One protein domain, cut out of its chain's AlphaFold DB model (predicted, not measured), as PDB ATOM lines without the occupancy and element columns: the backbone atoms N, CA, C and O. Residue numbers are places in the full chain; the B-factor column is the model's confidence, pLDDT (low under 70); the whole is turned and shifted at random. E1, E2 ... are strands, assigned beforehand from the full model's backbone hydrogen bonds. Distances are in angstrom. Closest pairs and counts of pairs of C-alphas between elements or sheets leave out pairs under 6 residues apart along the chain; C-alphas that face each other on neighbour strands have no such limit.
ATOM      1  N   TYR A  39     113.870 -12.739 102.782       93.25
ATOM      2  CA  TYR A  39     114.191 -14.014 103.402       93.25
ATOM      3  C   TYR A  39     114.108 -15.136 102.369       93.25
ATOM      4  O   TYR A  39     113.097 -15.278 101.671       93.25
ATOM      5  N   TRP A  40     115.174 -15.931 102.276       93.56
ATOM      6  CA  TRP A  40     115.200 -17.154 101.481       93.56
ATOM      7  C   TRP A  40     114.595 -18.303 102.275       93.56
ATOM      8  O   TRP A  40     114.891 -18.457 103.453       93.56
ATOM      9  N   PHE A  41     113.779 -19.122 101.623       93.81
ATOM     10  CA  PHE A  41     113.231 -20.348 102.191       93.81
ATOM     11  C   PHE A  41     113.515 -21.506 101.252       93.81
ATOM     12  O   PHE A  41     113.253 -21.408 100.048       93.81
ATOM     13  N   GLU A  42     114.014 -22.608 101.802       92.50
ATOM     14  CA  GLU A  42     114.131 -23.855 101.059       92.50
ATOM     15  C   GLU A  42     112.756 -24.423 100.744       92.50
ATOM     16  O   GLU A  42     111.813 -24.334 101.526       92.50
ATOM     17  N   MET A  43     112.646 -25.048  99.585       91.75
ATOM     18  CA  MET A  43     111.478 -25.811  99.197       91.75
ATOM     19  C   MET A  43     111.601 -27.234  99.741       91.75
ATOM     20  O   MET A  43     112.691 -27.809  99.796       91.75
ATOM     21  N   ASN A  44     110.470 -27.839 100.094       90.25
ATOM     22  CA  ASN A  44     110.405 -29.249 100.464       90.25
ATOM     23  C   ASN A  44     110.950 -30.166  99.347       90.25
ATOM     24  O   ASN A  44     111.185 -29.739  98.219       90.25
ATOM     25  N   ALA A  45     111.116 -31.459  99.636       85.38
ATOM     26  CA  ALA A  45     111.635 -32.426  98.659       85.38
ATOM     27  C   ALA A  45     110.820 -32.493  97.348       85.38
ATOM     28  O   ALA A  45     111.371 -32.824  96.306       85.38
ATOM     29  N   ALA A  46     109.528 -32.146  97.392       85.38
ATOM     30  CA  ALA A  46     108.665 -32.073  96.214       85.38
ATOM     31  C   ALA A  46     108.813 -30.762  95.410       85.38
ATOM     32  O   ALA A  46     108.249 -30.648  94.325       85.38
ATOM     33  N   GLY A  47     109.521 -29.755  95.931       83.88
ATOM     34  CA  GLY A  47     109.692 -28.452  95.283       83.88
ATOM     35  C   GLY A  47     108.436 -27.569  95.280       83.88
ATOM     36  O   GLY A  47     108.379 -26.594  94.532       83.88
ATOM     37  N   THR A  48     107.414 -27.895  96.078       85.62
ATOM     38  CA  THR A  48     106.089 -27.247  96.021       85.62
ATOM     39  C   THR A  48     105.866 -26.221  97.117       85.62
ATOM     40  O   THR A  48     105.173 -25.228  96.899       85.62
ATOM     41  N   THR A  49     106.431 -26.458  98.301       91.00
ATOM     42  CA  THR A  49     106.106 -25.693  99.507       91.00
ATOM     43  C   THR A  49     107.383 -25.237 100.208       91.00
ATOM     44  O   THR A  49     108.250 -26.082 100.437       91.00
ATOM     45  N   PRO A  50     107.507 -23.945 100.562       92.44
ATOM     46  CA  PRO A  50     108.621 -23.461 101.363       92.44
ATOM     47  C   PRO A  50     108.553 -24.038 102.782       92.44
ATOM     48  O   PRO A  50     107.488 -24.079 103.403       92.44
ATOM     49  N   VAL A  51     109.692 -24.495 103.285       93.31
ATOM     50  CA  VAL A  51     109.873 -25.002 104.645       93.31
ATOM     51  C   VAL A  51     110.066 -23.806 105.589       93.31
ATOM     52  O   VAL A  51     110.725 -22.842 105.202       93.31
ATOM     53  N   PRO A  52     109.485 -23.811 106.803       92.56
ATOM     54  CA  PRO A  52     109.752 -22.780 107.803       92.56
ATOM     55  C   PRO A  52     111.235 -22.709 108.173       92.56
ATOM     56  O   PRO A  52     111.922 -23.727 108.191       92.56
ATOM     57  N   GLY A  53     111.689 -21.518 108.549       92.19
ATOM     58  CA  GLY A  53     113.092 -21.259 108.841       92.19
ATOM     59  C   GLY A  53     113.788 -20.645 107.632       92.19
ATOM     60  O   GLY A  53     114.051 -21.347 106.657       92.19
ATOM     61  N   PRO A  54     114.070 -19.334 107.660       91.00
ATOM     62  CA  PRO A  54     114.805 -18.703 106.590       91.00
ATOM     63  C   PRO A  54     116.243 -19.222 106.583       91.00
ATOM     64  O   PRO A  54     116.831 -19.454 107.640       91.00
ATOM     65  N   VAL A  55     116.792 -19.383 105.387       89.94
ATOM     66  CA  VAL A  55     118.145 -19.892 105.156       89.94
ATOM     67  C   VAL A  55     119.046 -18.795 104.612       89.94
ATOM     68  O   VAL A  55     118.572 -17.846 103.980       89.94
ATOM     69  N   ASP A  56     120.349 -18.920 104.855       85.75
ATOM     70  CA  ASP A  56     121.310 -18.038 104.211       85.75
ATOM     71  C   ASP A  56     121.420 -18.419 102.724       85.75
ATOM     72  O   ASP A  56     121.569 -19.597 102.389       85.75
ATOM     73  N   PRO A  57     121.352 -17.452 101.796       78.69
ATOM     74  CA  PRO A  57     121.591 -17.721 100.384       78.69
ATOM     75  C   PRO A  57     122.957 -18.352 100.068       78.69
ATOM     76  O   PRO A  57     123.089 -18.936  98.989       78.69
ATOM     77  N   ALA A  58     123.965 -18.205 100.933       79.44
ATOM     78  CA  ALA A  58     125.276 -18.840 100.794       79.44
ATOM     79  C   ALA A  58     125.255 -20.339 101.135       79.44
ATOM     80  O   ALA A  58     126.068 -21.089 100.601       79.44
ATOM     81  N   ASP A  59     124.310 -20.777 101.969       80.31
ATOM     82  CA  ASP A  59     124.157 -22.180 102.374       80.31
ATOM     83  C   ASP A  59     123.293 -22.985 101.390       80.31
ATOM     84  O   ASP A  59     123.207 -24.210 101.474       80.31
ATOM     85  N   LEU A  60     122.643 -22.305 100.440       77.12
ATOM     86  CA  LEU A  60     121.779 -22.945  99.457       77.12
ATOM     87  C   LEU A  60     122.604 -23.792  98.473       77.12
ATOM     88  O   LEU A  60     123.397 -23.231  97.715       77.12
ATOM     89  N   PRO A  61     122.344 -25.108  98.355       71.94
ATOM     90  CA  PRO A  61     123.092 -26.020  97.480       71.94
ATOM     91  C   PRO A  61     122.766 -25.846  95.984       71.94
ATOM     92  O   PRO A  61     123.032 -26.723  95.169       71.94
ATOM     93  N   CYS A  62     122.126 -24.740  95.616       75.31
ATOM     94  CA  CYS A  62     121.630 -24.457  94.283       75.31
ATOM     95  C   CYS A  62     122.049 -23.050  93.876       75.31
ATOM     96  O   CYS A  62     121.682 -22.070  94.526       75.31
ATOM     97  N   GLU A  63     122.808 -22.944  92.789       66.38
ATOM     98  CA  GLU A  63     123.326 -21.661  92.297       66.38
ATOM     99  C   GLU A  63     122.568 -21.140  91.069       66.38
ATOM    100  O   GLU A  63     122.684 -19.966  90.725       66.38
ATOM    101  N   GLN A  64     121.751 -21.973  90.417       64.38
ATOM    102  CA  GLN A  64     121.185 -21.643  89.109       64.38
ATOM    103  C   GLN A  64     119.694 -21.280  89.143       64.38
ATOM    104  O   GLN A  64     118.869 -21.925  89.797       64.38
ATOM    105  N   GLN A  65     119.331 -20.263  88.360       62.25
ATOM    106  CA  GLN A  65     117.963 -20.015  87.910       62.25
ATOM    107  C   GLN A  65     117.782 -20.667  86.543       62.25
ATOM    108  O   GLN A  65     118.183 -20.103  85.530       62.25
ATOM    109  N   LEU A  66     117.206 -21.868  86.522       67.44
ATOM    110  CA  LEU A  66     116.827 -22.527  85.277       67.44
ATOM    111  C   LEU A  66     115.375 -22.161  84.959       67.44
ATOM    112  O   LEU A  66     115.095 -21.099  84.414       67.44
ATOM    113  N   THR A  67     114.433 -23.024  85.329       66.06
ATOM    114  CA  THR A  67     113.016 -22.870  84.965       66.06
ATOM    115  C   THR A  67     112.052 -23.213  86.092       66.06
ATOM    116  O   THR A  67     110.885 -22.833  86.017       66.06
ATOM    117  N   THR A  68     112.502 -23.916  87.136       71.94
ATOM    118  CA  THR A  68     111.618 -24.397  88.203       71.94
ATOM    119  C   THR A  68     112.092 -23.943  89.583       71.94
ATOM    120  O   THR A  68     113.233 -24.180  89.969       71.94
ATOM    121  N   PRO A  69     111.220 -23.320  90.387       77.00
ATOM    122  CA  PRO A  69     111.567 -22.871  91.730       77.00
ATOM    123  C   PRO A  69     111.440 -24.024  92.740       77.00
ATOM    124  O   PRO A  69     110.591 -23.978  93.635       77.00
ATOM    125  N   ASN A  70     112.239 -25.081  92.553       85.38
ATOM    126  CA  ASN A  70     112.206 -26.325  93.333       85.38
ATOM    127  C   ASN A  70     113.293 -26.401  94.428       85.38
ATOM    128  O   ASN A  70     113.274 -27.328  95.241       85.38
ATOM    129  N   CYS A  71     114.248 -25.463  94.468       88.62
ATOM    130  CA  CYS A  71     115.278 -25.432  95.506       88.62
ATOM    131  C   CYS A  71     114.925 -24.469  96.626       88.62
ATOM    132  O   CYS A  71     114.723 -24.896  97.755       88.62
ATOM    133  N   ALA A  72     114.829 -23.183  96.302       91.25
ATOM    134  CA  ALA A  72     114.580 -22.134  97.271       91.25
ATOM    135  C   ALA A  72     113.852 -20.965  96.617       91.25
ATOM    136  O   ALA A  72     113.962 -20.746  95.408       91.25
ATOM    137  N   ARG A  73     113.112 -20.206  97.418       92.69
ATOM    138  CA  ARG A  73     112.382 -19.014  96.985       92.69
ATOM    139  C   ARG A  73     112.643 -17.860  97.944       92.69
ATOM    140  O   ARG A  73     112.750 -18.060  99.152       92.69
ATOM    141  N   LEU A  74     112.742 -16.663  97.386       92.81
ATOM    142  CA  LEU A  74     112.939 -15.411  98.102       92.81
ATOM    143  C   LEU A  74     111.602 -14.703  98.273       92.81
ATOM    144  O   LEU A  74     110.862 -14.536  97.301       92.81
ATOM    145  N   TYR A  75     111.322 -14.241  99.486       94.12
ATOM    146  CA  TYR A  75     110.111 -13.490  99.807       94.12
ATOM    147  C   TYR A  75     110.455 -12.224 100.583       94.12
ATOM    148  O   TYR A  75     111.424 -12.191 101.344       94.12
ATOM    149  N   ASN A  76     109.624 -11.196 100.433       94.44
ATOM    150  CA  ASN A  76     109.691 -10.005 101.272       94.44
ATOM    151  C   ASN A  76     109.184 -10.319 102.687       94.44
ATOM    152  O   ASN A  76     108.315 -11.171 102.877       94.44
ATOM    153  N   ALA A  77     109.650  -9.571 103.686       92.75
ATOM    154  CA  ALA A  77     109.214  -9.706 105.076       92.75
ATOM    155  C   ALA A  77     107.688  -9.638 105.228       92.75
ATOM    156  O   ALA A  77     107.115 -10.416 105.988       92.75
ATOM    157  N   SER A  78     107.028  -8.770 104.451       94.38
ATOM    158  CA  SER A  78     105.567  -8.591 104.407       94.38
ATOM    159  C   SER A  78     104.792  -9.833 103.949       94.38
ATOM    160  O   SER A  78     103.595  -9.943 104.197       94.38
ATOM    161  N   GLN A  79     105.467 -10.778 103.296       95.50
ATOM    162  CA  GLN A  79     104.901 -12.034 102.799       95.50
ATOM    163  C   GLN A  79     105.143 -13.203 103.756       95.50
ATOM    164  O   GLN A  79     104.771 -14.344 103.471       95.50
ATOM    165  N   THR A  80     105.773 -12.926 104.893       94.81
ATOM    166  CA  THR A  80     106.142 -13.914 105.901       94.81
ATOM    167  C   THR A  80     105.495 -13.574 107.238       94.81
ATOM    168  O   THR A  80     105.072 -12.447 107.485       94.81
ATOM    169  N   THR A  81     105.424 -14.561 108.119       95.31
ATOM    170  CA  THR A  81     104.954 -14.424 109.499       95.31
ATOM    171  C   THR A  81     105.941 -15.097 110.449       95.31
ATOM    172  O   THR A  81     106.743 -15.926 110.021       95.31
ATOM    173  N   GLY A  82     105.895 -14.749 111.734       92.81
ATOM    174  CA  GLY A  82     106.841 -15.230 112.744       92.81
ATOM    175  C   GLY A  82     108.201 -14.523 112.699       92.81
ATOM    176  O   GLY A  82     108.372 -13.503 112.028       92.81
ATOM    177  N   THR A  83     109.174 -15.043 113.453       89.00
ATOM    178  CA  THR A  83     110.510 -14.439 113.615       89.00
ATOM    179  C   THR A  83     111.614 -15.497 113.712       89.00
ATOM    180  O   THR A  83     111.369 -16.646 114.097       89.00
ATOM    181  N   GLY A  84     112.850 -15.118 113.359       89.06
ATOM    182  CA  GLY A  84     114.012 -16.013 113.406       89.06
ATOM    183  C   GLY A  84     113.773 -17.330 112.659       89.06
ATOM    184  O   GLY A  84     113.144 -17.345 111.602       89.06
ATOM    185  N   SER A  85     114.204 -18.444 113.252       89.31
ATOM    186  CA  SER A  85     114.053 -19.801 112.697       89.31
ATOM    187  C   SER A  85     112.605 -20.306 112.632       89.31
ATOM    188  O   SER A  85     112.344 -21.312 111.988       89.31
ATOM    189  N   SER A  86     111.657 -19.627 113.288       91.62
ATOM    190  CA  SER A  86     110.224 -19.956 113.205       91.62
ATOM    191  C   SER A  86     109.493 -19.187 112.105       91.62
ATOM    192  O   SER A  86     108.303 -19.417 111.884       91.62
ATOM    193  N   ARG A  87     110.181 -18.255 111.425       94.12
ATOM    194  CA  ARG A  87     109.580 -17.477 110.342       94.12
ATOM    195  C   ARG A  87     109.137 -18.423 109.225       94.12
ATOM    196  O   ARG A  87     109.850 -19.360 108.874       94.12
ATOM    197  N   ALA A  88     107.962 -18.169 108.667       95.69
ATOM    198  CA  ALA A  88     107.362 -18.966 107.606       95.69
ATOM    199  C   ALA A  88     106.681 -18.066 106.571       95.69
ATOM    200  O   ALA A  88     106.284 -16.939 106.871       95.69
ATOM    201  N   VAL A  89     106.519 -18.570 105.352       96.44
ATOM    202  CA  VAL A  89     105.797 -17.869 104.282       96.44
ATOM    203  C   VAL A  89     104.291 -17.955 104.538       96.44
ATOM    204  O   VAL A  89     103.765 -19.027 104.838       96.44
ATOM    205  N   ILE A  90     103.579 -16.833 104.409       96.06
ATOM    206  CA  ILE A  90     102.115 -16.801 104.513       96.06
ATOM    207  C   ILE A  90     101.533 -17.657 103.382       96.06
ATOM    208  O   ILE A  90     101.915 -17.500 102.224       96.06
ATOM    209  N   THR A  91     100.578 -18.536 103.685       94.44
ATOM    210  CA  THR A  91     100.067 -19.529 102.722       94.44
ATOM    211  C   THR A  91      99.567 -18.912 101.412       94.44
ATOM    212  O   THR A  91      99.851 -19.436 100.338       94.44
ATOM    213  N   SER A  92      98.886 -17.763 101.471       95.31
ATOM    214  CA  SER A  92      98.402 -17.043 100.281       95.31
ATOM    215  C   SER A  92      99.511 -16.394  99.440       95.31
ATOM    216  O   SER A  92      99.251 -15.964  98.321       95.31
ATOM    217  N   GLN A  93     100.741 -16.330  99.955       95.38
ATOM    218  CA  GLN A  93     101.899 -15.716  99.306       95.38
ATOM    219  C   GLN A  93     102.892 -16.738  98.746       95.38
ATOM    220  O   GLN A  93     103.844 -16.334  98.088       95.38
ATOM    221  N   ILE A  94     102.676 -18.048  98.934       92.75
ATOM    222  CA  ILE A  94     103.613 -19.112  98.515       92.75
ATOM    223  C   ILE A  94     104.043 -18.982  97.043       92.75
ATOM    224  O   ILE A  94     105.199 -19.246  96.706       92.75
ATOM    225  N   ASN A  95     103.143 -18.548  96.160       92.50
ATOM    226  CA  ASN A  95     103.442 -18.400  94.733       92.50
ATOM    227  C   ASN A  95     103.959 -17.003  94.347       92.50
ATOM    228  O   ASN A  95     104.524 -16.861  93.268       92.50
ATOM    229  N   ASN A  96     103.870 -16.012  95.236       93.00
ATOM    230  CA  ASN A  96     104.263 -14.620  94.992       93.00
ATOM    231  C   ASN A  96     105.718 -14.356  95.414       93.00
ATOM    232  O   ASN A  96     106.001 -13.432  96.169       93.00
ATOM    233  N   HIS A  97     106.644 -15.202  94.984       92.56
ATOM    234  CA  HIS A  97     108.060 -15.061  95.321       92.56
ATOM    235  C   HIS A  97     108.724 -13.961  94.479       92.56
ATOM    236  O   HIS A  97     108.340 -13.722  93.338       92.56
ATOM    237  N   VAL A  98     109.732 -13.302  95.049       91.06
ATOM    238  CA  VAL A  98     110.506 -12.229  94.398       91.06
ATOM    239  C   VAL A  98     111.614 -12.808  93.517       91.06
ATOM    240  O   VAL A  98     111.954 -12.259  92.476       91.06
ATOM    241  N   SER A  99     112.190 -13.928  93.949       89.62
ATOM    242  CA  SER A  99     113.259 -14.638  93.250       89.62
ATOM    243  C   SER A  99     113.222 -16.115  93.625       89.62
ATOM    244  O   SER A  99     112.562 -16.509  94.590       89.62
ATOM    245  N   PHE A 100     113.907 -16.954  92.861       90.50
ATOM    246  CA  PHE A 100     114.004 -18.382  93.138       90.50
ATOM    247  C   PHE A 100     115.363 -18.946  92.748       90.50
ATOM    248  O   PHE A 100     116.130 -18.311  92.027       90.50
ATOM    249  N   ARG A 101     115.640 -20.157  93.228       87.50
ATOM    250  CA  ARG A 101     116.750 -21.005  92.798       87.50
ATOM    251  C   ARG A 101     116.239 -22.396  92.438       87.50
ATOM    252  O   ARG A 101     115.228 -22.858  92.979       87.50
ATOM    253  N   THR A 102     116.950 -23.051  91.531       84.00
ATOM    254  CA  THR A 102     116.616 -24.370  90.979       84.00
ATOM    255  C   THR A 102     117.665 -25.391  91.409       84.00
ATOM    256  O   THR A 102     118.852 -25.080  91.394       84.00
TER     257      THR A 102
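This is residues 39 to 102 of the 105 residues of an uncharacterized protein of Sphingobacterium deserti (UniProt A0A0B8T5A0). This is a fold with little regular structure: a small sheet of three short strands, E1, E2 and E3, from which two long loops, residues 43 to 71 and 77 to 98, swing out and return. The sheet is a meander, each strand the antiparallel neighbour of the one before, in the order E1, E2, E3. The printed part has 64 residues, 12 in named strands, with no named helix; its class is all strand. It is compact, with a radius of gyration of the C-alphas of 10.5 A, and spans 29 by 23 by 20 A.

Start at E1, residues 39 to 42, antiparallel to E2, residues 72 to 76, at 154 degrees; look for N 41 and O 73, 2.9 A apart. On the other side of E2 is E3, residues 99 to 101, antiparallel at 164 degrees, with N 74 and O 99 2.8 A apart. Both pairs are hairpins.

Find C-alpha 39 at (114.191, -14.014, 103.402), where E1 begins its 10.1 A. E2 measures 13.7 A; E3, 7.3 A, ends at C-alpha 101, (116.750, -21.005, 92.798).

Both links are long, and the printed part has no cut. Residues 63 to 67 are under 70 in pLDDT.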